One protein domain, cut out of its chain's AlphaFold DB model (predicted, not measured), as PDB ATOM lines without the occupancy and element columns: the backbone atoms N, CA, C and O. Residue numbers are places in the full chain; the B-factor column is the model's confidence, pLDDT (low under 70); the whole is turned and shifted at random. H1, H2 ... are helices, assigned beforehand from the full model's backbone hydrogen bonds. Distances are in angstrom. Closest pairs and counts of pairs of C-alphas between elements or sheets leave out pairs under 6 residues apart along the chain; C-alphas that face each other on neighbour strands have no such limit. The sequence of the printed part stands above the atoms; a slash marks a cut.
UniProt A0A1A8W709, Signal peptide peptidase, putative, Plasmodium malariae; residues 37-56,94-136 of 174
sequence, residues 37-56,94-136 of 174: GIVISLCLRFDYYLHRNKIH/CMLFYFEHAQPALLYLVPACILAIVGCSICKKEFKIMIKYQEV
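This is residues 37 to 56 and 94 to 136 of the 174 residues of the protein "Signal peptide peptidase, putative" of Plasmodium malariae (UniProt A0A1A8W709). Two long helices, H1 and H3, run the same way, side by side but offset along a loose rod; short H2 lies beyond the start of H3 and short H4 turns off its end. Residues 51 to 56 of H1 and 97 to 102 stick out at opposite ends. The printed part has 63 residues, 49 of them in the four named helices H1, H2, H3 and H4, in that order along the chain, with no named strand, and its class is all helix; the whole is only just loose, close to extended, with a radius of gyration of the C-alphas of 15.9 A and spans of 54 by 22 by 16 A.

Find C-alpha 37 at (-33.765, 95.262, 6.667); from there H1, residues 37 to 56, runs 28.8 A. After the cut come H2, residues 94 to 99, and H3, residues 106 to 123, 25.4 A long. H4, residues 127 to 131, ends at (-54.227, 92.333, 7.511).

H1 and H3 are near each other, with 7 pairs of C-alphas within 10 A. H3 and H4 only just touch, only at the corner by their tight link, with 3 pairs of C-alphas within 8 A; the closest are those of Ser 121 and Phe 127, 5.0 A. H1 and H4 are only just apart, at 8.0 A; H2 is apart from H3. Every O i to N i+4 pair is within hydrogen-bond range in H1, H2 and H4, and 13 of 14 in H3.

Residues 57 to 93 are not printed; C-alphas 56 and 94 are 45.8 A apart. No link printed whole is long. Look for pLDDT under 70 at residues 55 to 56, 101 to 106 and 135 to 136.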
ATOM      1  N   GLY A  37     -33.750  94.054   7.495       87.75
ATOM      2  CA  GLY A  37     -33.765  95.262   6.667       87.75
ATOM      3  C   GLY A  37     -34.961  95.322   5.709       87.75
ATOM      4  O   GLY A  37     -35.634  96.351   5.618       87.75
ATOM      5  N   ILE A  38     -35.290  94.204   5.053       87.88
ATOM      6  CA  ILE A  38     -36.473  94.100   4.186       87.88
ATOM      7  C   ILE A  38     -37.753  94.305   5.006       87.88
ATOM      8  O   ILE A  38     -38.611  95.097   4.611       87.88
ATOM      9  N   VAL A  39     -37.873  93.669   6.173       88.25
ATOM     10  CA  VAL A  39     -39.046  93.824   7.050       88.25
ATOM     11  C   VAL A  39     -39.208  95.273   7.523       88.25
ATOM     12  O   VAL A  39     -40.301  95.831   7.436       88.25
ATOM     13  N   ILE A  40     -38.122  95.924   7.945       89.00
ATOM     14  CA  ILE A  40     -38.112  97.332   8.364       89.00
ATOM     15  C   ILE A  40     -38.564  98.243   7.212       89.00
ATOM     16  O   ILE A  40     -39.358  99.167   7.418       89.00
ATOM     17  N   SER A  41     -38.107  97.964   5.988       88.00
ATOM     18  CA  SER A  41     -38.503  98.717   4.795       88.00
ATOM     19  C   SER A  41     -39.999  98.577   4.484       88.00
ATOM     20  O   SER A  41     -40.659  99.565   4.149       88.00
ATOM     21  N   LEU A  42     -40.559  97.380   4.683       87.69
ATOM     22  CA  LEU A  42     -41.985  97.116   4.512       87.69
ATOM     23  C   LEU A  42     -42.809  97.835   5.588       87.69
ATOM     24  O   LEU A  42     -43.821  98.462   5.278       87.69
ATOM     25  N   CYS A  43     -42.348  97.836   6.842       86.56
ATOM     26  CA  CYS A  43     -42.982  98.598   7.920       86.56
ATOM     27  C   CYS A  43     -42.994 100.106   7.633       86.56
ATOM     28  O   CYS A  43     -44.002 100.768   7.879       86.56
ATOM     29  N   LEU A  44     -41.913 100.647   7.065       86.06
ATOM     30  CA  LEU A  44     -41.851 102.052   6.664       86.06
ATOM     31  C   LEU A  44     -42.849 102.375   5.541       86.06
ATOM     32  O   LEU A  44     -43.512 103.416   5.580       86.06
ATOM     33  N   ARG A  45     -42.993 101.481   4.555       83.88
ATOM     34  CA  ARG A  45     -44.014 101.621   3.503       83.88
ATOM     35  C   ARG A  45     -45.430 101.550   4.062       83.88
ATOM     36  O   ARG A  45     -46.288 102.323   3.633       83.88
ATOM     37  N   PHE A  46     -45.670 100.684   5.041       84.25
ATOM     38  CA  PHE A  46     -46.956 100.610   5.726       84.25
ATOM     39  C   PHE A  46     -47.265 101.891   6.520       84.25
ATOM     40  O   PHE A  46     -48.377 102.414   6.425       84.25
ATOM     41  N   ASP A  47     -46.282 102.459   7.232       85.12
ATOM     42  CA  ASP A  47     -46.411 103.763   7.902       85.12
ATOM     43  C   ASP A  47     -46.801 104.873   6.904       85.12
ATOM     44  O   ASP A  47     -47.709 105.670   7.167       85.12
ATOM     45  N   TYR A  48     -46.166 104.890   5.727       82.38
ATOM     46  CA  TYR A  48     -46.495 105.830   4.652       82.38
ATOM     47  C   TYR A  48     -47.918 105.618   4.110       82.38
ATOM     48  O   TYR A  48     -48.677 106.577   3.942       82.38
ATOM     49  N   TYR A  49     -48.321 104.363   3.888       79.69
ATOM     50  CA  TYR A  49     -49.681 104.021   3.472       79.69
ATOM     51  C   TYR A  49     -50.727 104.507   4.481       79.69
ATOM     52  O   TYR A  49     -51.732 105.107   4.093       79.69
ATOM     53  N   LEU A  50     -50.483 104.302   5.777       80.81
ATOM     54  CA  LEU A  50     -51.391 104.725   6.839       80.81
ATOM     55  C   LEU A  50     -51.541 106.252   6.884       80.81
ATOM     56  O   LEU A  50     -52.654 106.759   7.040       80.81
ATOM     57  N   HIS A  51     -50.438 106.986   6.715       78.56
ATOM     58  CA  HIS A  51     -50.453 108.445   6.646       78.56
ATOM     59  C   HIS A  51     -51.285 108.939   5.454       78.56
ATOM     60  O   HIS A  51     -52.183 109.768   5.618       78.56
ATOM     61  N   ARG A  52     -51.073 108.345   4.276       72.88
ATOM     62  CA  ARG A  52     -51.807 108.688   3.053       72.88
ATOM     63  C   ARG A  52     -53.301 108.366   3.156       72.88
ATOM     64  O   ARG A  52     -54.131 109.168   2.731       72.88
ATOM     65  N   ASN A  53     -53.659 107.239   3.779       72.38
ATOM     66  CA  ASN A  53     -55.056 106.871   4.039       72.38
ATOM     67  C   ASN A  53     -55.751 107.861   4.986       72.38
ATOM     68  O   ASN A  53     -56.913 108.208   4.762       72.38
ATOM     69  N   LYS A  54     -55.050 108.343   6.023       71.25
ATOM     70  CA  LYS A  54     -55.586 109.346   6.960       71.25
ATOM     71  C   LYS A  54     -55.811 110.702   6.286       71.25
ATOM     72  O   LYS A  54     -56.838 111.323   6.547       71.25
ATOM     73  N   ILE A  55     -54.909 111.126   5.398       67.12
ATOM     74  CA  ILE A  55     -55.016 112.407   4.679       67.12
ATOM     75  C   ILE A  55     -56.124 112.380   3.616       67.12
ATOM     76  O   ILE A  55     -56.892 113.333   3.504       67.12
ATOM     77  N   HIS A  56     -56.247 111.295   2.844       64.81
ATOM     78  CA  HIS A  56     -57.138 111.283   1.678       64.81
ATOM     79  C   HIS A  56     -58.525 110.676   1.902       64.81
ATOM     80  O   HIS A  56     -59.338 110.773   0.988       64.81
ATOM     81  N   CYS A  94     -26.077  87.955  24.217       83.88
ATOM     82  CA  CYS A  94     -26.111  87.518  25.613       83.88
ATOM     83  C   CYS A  94     -26.314  86.003  25.740       83.88
ATOM     84  O   CYS A  94     -25.646  85.367  26.553       83.88
ATOM     85  N   MET A  95     -27.189  85.404  24.924       80.50
ATOM     86  CA  MET A  95     -27.384  83.952  24.934       80.50
ATOM     87  C   MET A  95     -26.171  83.190  24.409       80.50
ATOM     88  O   MET A  95     -25.839  82.140  24.957       80.50
ATOM     89  N   LEU A  96     -25.469  83.728  23.410       76.06
ATOM     90  CA  LEU A  96     -24.214  83.147  22.937       76.06
ATOM     91  C   LEU A  96     -23.147  83.128  24.044       76.06
ATOM     92  O   LEU A  96     -22.423  82.144  24.167       76.06
ATOM     93  N   PHE A  97     -23.081  84.182  24.866       79.38
ATOM     94  CA  PHE A  97     -22.163  84.256  26.006       79.38
ATOM     95  C   PHE A  97     -22.519  83.263  27.122       79.38
ATOM     96  O   PHE A  97     -21.628  82.720  27.761       79.38
ATOM     97  N   TYR A  98     -23.811  83.008  27.353       82.69
ATOM     98  CA  TYR A  98     -24.256  82.108  28.420       82.69
ATOM     99  C   TYR A  98     -24.157  80.618  28.051       82.69
ATOM    100  O   TYR A  98     -23.827  79.799  28.903       82.69
ATOM    101  N   PHE A  99     -24.472  80.251  26.804       77.25
ATOM    102  CA  PHE A  99     -24.621  78.845  26.407       77.25
ATOM    103  C   PHE A  99     -23.391  78.225  25.734       77.25
ATOM    104  O   PHE A  99     -23.417  77.023  25.494       77.25
ATOM    105  N   GLU A 100     -22.365  79.011  25.378       74.19
ATOM    106  CA  GLU A 100     -21.143  78.577  24.657       74.19
ATOM    107  C   GLU A 100     -21.395  77.729  23.385       74.19
ATOM    108  O   GLU A 100     -20.485  77.155  22.784       74.19
ATOM    109  N   HIS A 101     -22.643  77.676  22.922       68.56
ATOM    110  CA  HIS A 101     -23.090  76.938  21.757       68.56
ATOM    111  C   HIS A 101     -23.609  77.923  20.718       68.56
ATOM    112  O   HIS A 101     -24.458  78.770  21.000       68.56
ATOM    113  N   ALA A 102     -23.126  77.783  19.483       60.94
ATOM    114  CA  ALA A 102     -23.603  78.567  18.354       60.94
ATOM    115  C   ALA A 102     -25.041  78.150  17.996       60.94
ATOM    116  O   ALA A 102     -25.261  77.230  17.207       60.94
ATOM    117  N   GLN A 103     -26.029  78.814  18.593       65.81
ATOM    118  CA  GLN A 103     -27.422  78.707  18.173       65.81
ATOM    119  C   GLN A 103     -27.697  79.650  16.994       65.81
ATOM    120  O   GLN A 103     -27.134  80.746  16.931       65.81
ATOM    121  N   PRO A 104     -28.557  79.249  16.043       67.94
ATOM    122  CA  PRO A 104     -28.869  80.072  14.882       67.94
ATOM    123  C   PRO A 104     -29.522  81.390  15.324       67.94
ATOM    124  O   PRO A 104     -30.629  81.383  15.858       67.94
ATOM    125  N   ALA A 105     -28.859  82.525  15.073       68.00
ATOM    126  CA  ALA A 105     -29.315  83.866  15.469       68.00
ATOM    127  C   ALA A 105     -30.742  84.182  14.977       68.00
ATOM    128  O   ALA A 105     -31.555  84.779  15.687       68.00
ATOM    129  N   LEU A 106     -31.077  83.680  13.788       65.00
ATOM    130  CA  LEU A 106     -32.377  83.832  13.144       65.00
ATOM    131  C   LEU A 106     -33.542  83.250  13.972       65.00
ATOM    132  O   LEU A 106     -34.660  83.759  13.882       65.00
ATOM    133  N   LEU A 107     -33.285  82.247  14.823       76.50
ATOM    134  CA  LEU A 107     -34.300  81.620  15.680       76.50
ATOM    135  C   LEU A 107     -34.901  82.599  16.692       76.50
ATOM    136  O   LEU A 107     -36.077  82.489  17.010       76.50
ATOM    137  N   TYR A 108     -34.113  83.551  17.186       77.12
ATOM    138  CA  TYR A 108     -34.569  84.542  18.162       77.12
ATOM    139  C   TYR A 108     -35.067  85.817  17.486       77.12
ATOM    140  O   TYR A 108     -36.005  86.466  17.948       77.12
ATOM    141  N   LEU A 109     -34.450  86.157  16.361       78.56
ATOM    142  CA  LEU A 109     -34.646  87.434  15.702       78.56
ATOM    143  C   LEU A 109     -35.973  87.491  14.933       78.56
ATOM    144  O   LEU A 109     -36.722  88.457  15.056       78.56
ATOM    145  N   VAL A 110     -36.324  86.426  14.207       80.31
ATOM    146  CA  VAL A 110     -37.598  86.340  13.474       80.31
ATOM    147  C   VAL A 110     -38.825  86.418  14.390       80.31
ATOM    148  O   VAL A 110     -39.695  87.253  14.121       80.31
ATOM    149  N   PRO A 111     -38.941  85.621  15.471       82.44
ATOM    150  CA  PRO A 111     -40.087  85.739  16.363       82.44
ATOM    151  C   PRO A 111     -40.131  87.098  17.064       82.44
ATOM    152  O   PRO A 111     -41.220  87.651  17.196       82.44
ATOM    153  N   ALA A 112     -38.987  87.689  17.429       83.62
ATOM    154  CA  ALA A 112     -38.953  89.047  17.973       83.62
ATOM    155  C   ALA A 112     -39.528  90.070  16.979       83.62
ATOM    156  O   ALA A 112     -40.394  90.864  17.344       83.62
ATOM    157  N   CYS A 113     -39.136  90.012  15.703       83.12
ATOM    158  CA  CYS A 113     -39.660  90.901  14.667       83.12
ATOM    159  C   CYS A 113     -41.174  90.742  14.450       83.12
ATOM    160  O   CYS A 113     -41.895  91.736  14.351       83.12
ATOM    161  N   ILE A 114     -41.680  89.506  14.405       85.88
ATOM    162  CA  ILE A 114     -43.118  89.243  14.233       85.88
ATOM    163  C   ILE A 114     -43.903  89.749  15.447       85.88
ATOM    164  O   ILE A 114     -44.921  90.427  15.286       85.88
ATOM    165  N   LEU A 115     -43.412  89.478  16.660       86.19
ATOM    166  CA  LEU A 115     -44.016  89.973  17.896       86.19
ATOM    167  C   LEU A 115     -44.023  91.505  17.951       86.19
ATOM    168  O   LEU A 115     -45.020  92.078  18.386       86.19
ATOM    169  N   ALA A 116     -42.979  92.174  17.449       85.12
ATOM    170  CA  ALA A 116     -42.935  93.633  17.349       85.12
ATOM    171  C   ALA A 116     -44.089  94.183  16.501       85.12
ATOM    172  O   ALA A 116     -44.796  95.103  16.914       85.12
ATOM    173  N   ILE A 117     -44.293  93.606  15.313       86.00
ATOM    174  CA  ILE A 117     -45.304  94.064  14.352       86.00
ATOM    175  C   ILE A 117     -46.704  93.803  14.899       86.00
ATOM    176  O   ILE A 117     -47.539  94.710  14.928       86.00
ATOM    177  N   VAL A 118     -46.954  92.580  15.371       86.62
ATOM    178  CA  VAL A 118     -48.253  92.186  15.925       86.62
ATOM    179  C   VAL A 118     -48.564  92.990  17.186       86.62
ATOM    180  O   VAL A 118     -49.648  93.561  17.288       86.62
ATOM    181  N   GLY A 119     -47.603  93.117  18.104       85.62
ATOM    182  CA  GLY A 119     -47.740  93.899  19.331       85.62
ATOM    183  C   GLY A 119     -48.049  95.368  19.049       85.62
ATOM    184  O   GLY A 119     -49.031  95.904  19.564       85.62
ATOM    185  N   CYS A 120     -47.293  96.009  18.154       83.38
ATOM    186  CA  CYS A 120     -47.550  97.392  17.743       83.38
ATOM    187  C   CYS A 120     -48.948  97.553  17.118       83.38
ATOM    188  O   CYS A 120     -49.683  98.498  17.416       83.38
ATOM    189  N   SER A 121     -49.355  96.589  16.291       83.06
ATOM    190  CA  SER A 121     -50.647  96.589  15.603       83.06
ATOM    191  C   SER A 121     -51.844  96.441  16.548       83.06
ATOM    192  O   SER A 121     -52.865  97.117  16.371       83.06
ATOM    193  N   ILE A 122     -51.699  95.622  17.595       83.88
ATOM    194  CA  ILE A 122     -52.694  95.479  18.664       83.88
ATOM    195  C   ILE A 122     -52.773  96.767  19.491       83.88
ATOM    196  O   ILE A 122     -53.871  97.299  19.669       83.88
ATOM    197  N   CYS A 123     -51.634  97.325  19.920       83.25
ATOM    198  CA  CYS A 123     -51.589  98.565  20.705       83.25
ATOM    199  C   CYS A 123     -52.281  99.739  19.997       83.25
ATOM    200  O   CYS A 123     -52.926 100.565  20.644       83.25
ATOM    201  N   LYS A 124     -52.201  99.804  18.663       79.38
ATOM    202  CA  LYS A 124     -52.820 100.875  17.868       79.38
ATOM    203  C   LYS A 124     -54.253 100.591  17.421       79.38
ATOM    204  O   LYS A 124     -54.884 101.483  16.859       79.38
ATOM    205  N   LYS A 125     -54.786  99.386  17.664       79.50
ATOM    206  CA  LYS A 125     -56.105  98.922  17.179       79.50
ATOM    207  C   LYS A 125     -56.263  98.984  15.648       79.50
ATOM    208  O   LYS A 125     -57.379  98.955  15.131       79.50
ATOM    209  N   GLU A 126     -55.155  99.025  14.909       78.62
ATOM    210  CA  GLU A 126     -55.114  99.130  13.441       78.62
ATOM    211  C   GLU A 126     -54.913  97.747  12.768       78.62
ATOM    212  O   GLU A 126     -54.748  97.650  11.554       78.62
ATOM    213  N   PHE A 127     -55.014  96.650  13.534       76.44
ATOM    214  CA  PHE A 127     -54.777  95.268  13.085       76.44
ATOM    215  C   PHE A 127     -55.572  94.839  11.846       76.44
ATOM    216  O   PHE A 127     -55.024  94.226  10.932       76.44
ATOM    217  N   LYS A 128     -56.853  95.219  11.758       77.94
ATOM    218  CA  LYS A 128     -57.691  94.903  10.586       77.94
ATOM    219  C   LYS A 128     -57.190  95.577   9.305       77.94
ATOM    220  O   LYS A 128     -57.328  95.012   8.226       77.94
ATOM    221  N   ILE A 129     -56.626  96.780   9.422       78.81
ATOM    222  CA  ILE A 129     -56.076  97.533   8.288       78.81
ATOM    223  C   ILE A 129     -54.766  96.892   7.841       78.81
ATOM    224  O   ILE A 129     -54.542  96.762   6.644       78.81
ATOM    225  N   MET A 130     -53.949  96.444   8.796       79.31
ATOM    226  CA  MET A 130     -52.696  95.739   8.530       79.31
ATOM    227  C   MET A 130     -52.921  94.401   7.812       79.31
ATOM    228  O   MET A 130     -52.231  94.127   6.845       79.31
ATOM    229  N   ILE A 131     -53.911  93.595   8.215       80.25
ATOM    230  CA  ILE A 131     -54.227  92.333   7.511       80.25
ATOM    231  C   ILE A 131     -54.787  92.582   6.105       80.25
ATOM    232  O   ILE A 131     -54.513  91.821   5.185       80.25
ATOM    233  N   LYS A 132     -55.582  93.640   5.926       80.69
ATOM    234  CA  LYS A 132     -56.150  93.999   4.617       80.69
ATOM    235  C   LYS A 132     -55.147  94.733   3.717       80.69
ATOM    236  O   LYS A 132     -55.472  95.071   2.579       80.69
ATOM    237  N   TYR A 133     -53.964  95.048   4.233       78.75
ATOM    238  CA  TYR A 133     -52.950  95.760   3.483       78.75
ATOM    239  C   TYR A 133     -52.398  94.859   2.378       78.75
ATOM    240  O   TYR A 133     -51.802  93.825   2.656       78.75
ATOM    241  N   GLN A 134     -52.594  95.282   1.131       73.25
ATOM    242  CA  GLN A 134     -51.991  94.667  -0.044       73.25
ATOM    243  C   GLN A 134     -51.169  95.733  -0.760       73.25
ATOM    244  O   GLN A 134     -51.689  96.815  -1.067       73.25
ATOM    245  N   GLU A 135     -49.903  95.445  -1.048       64.19
ATOM    246  CA  GLU A 135     -49.114  96.331  -1.892       64.19
ATOM    247  C   GLU A 135     -49.538  96.175  -3.358       64.19
ATOM    248  O   GLU A 135     -49.858  95.095  -3.851       64.19
ATOM    249  N   VAL A 136     -49.521  97.280  -4.103       58.31
ATOM    250  CA  VAL A 136     -49.840  97.271  -5.543       58.31
ATOM    251  C   VAL A 136     -48.819  96.438  -6.341       58.31
ATOM    252  O   VAL A 136     -49.117  96.021  -7.460       58.31
TER     253      VAL A 136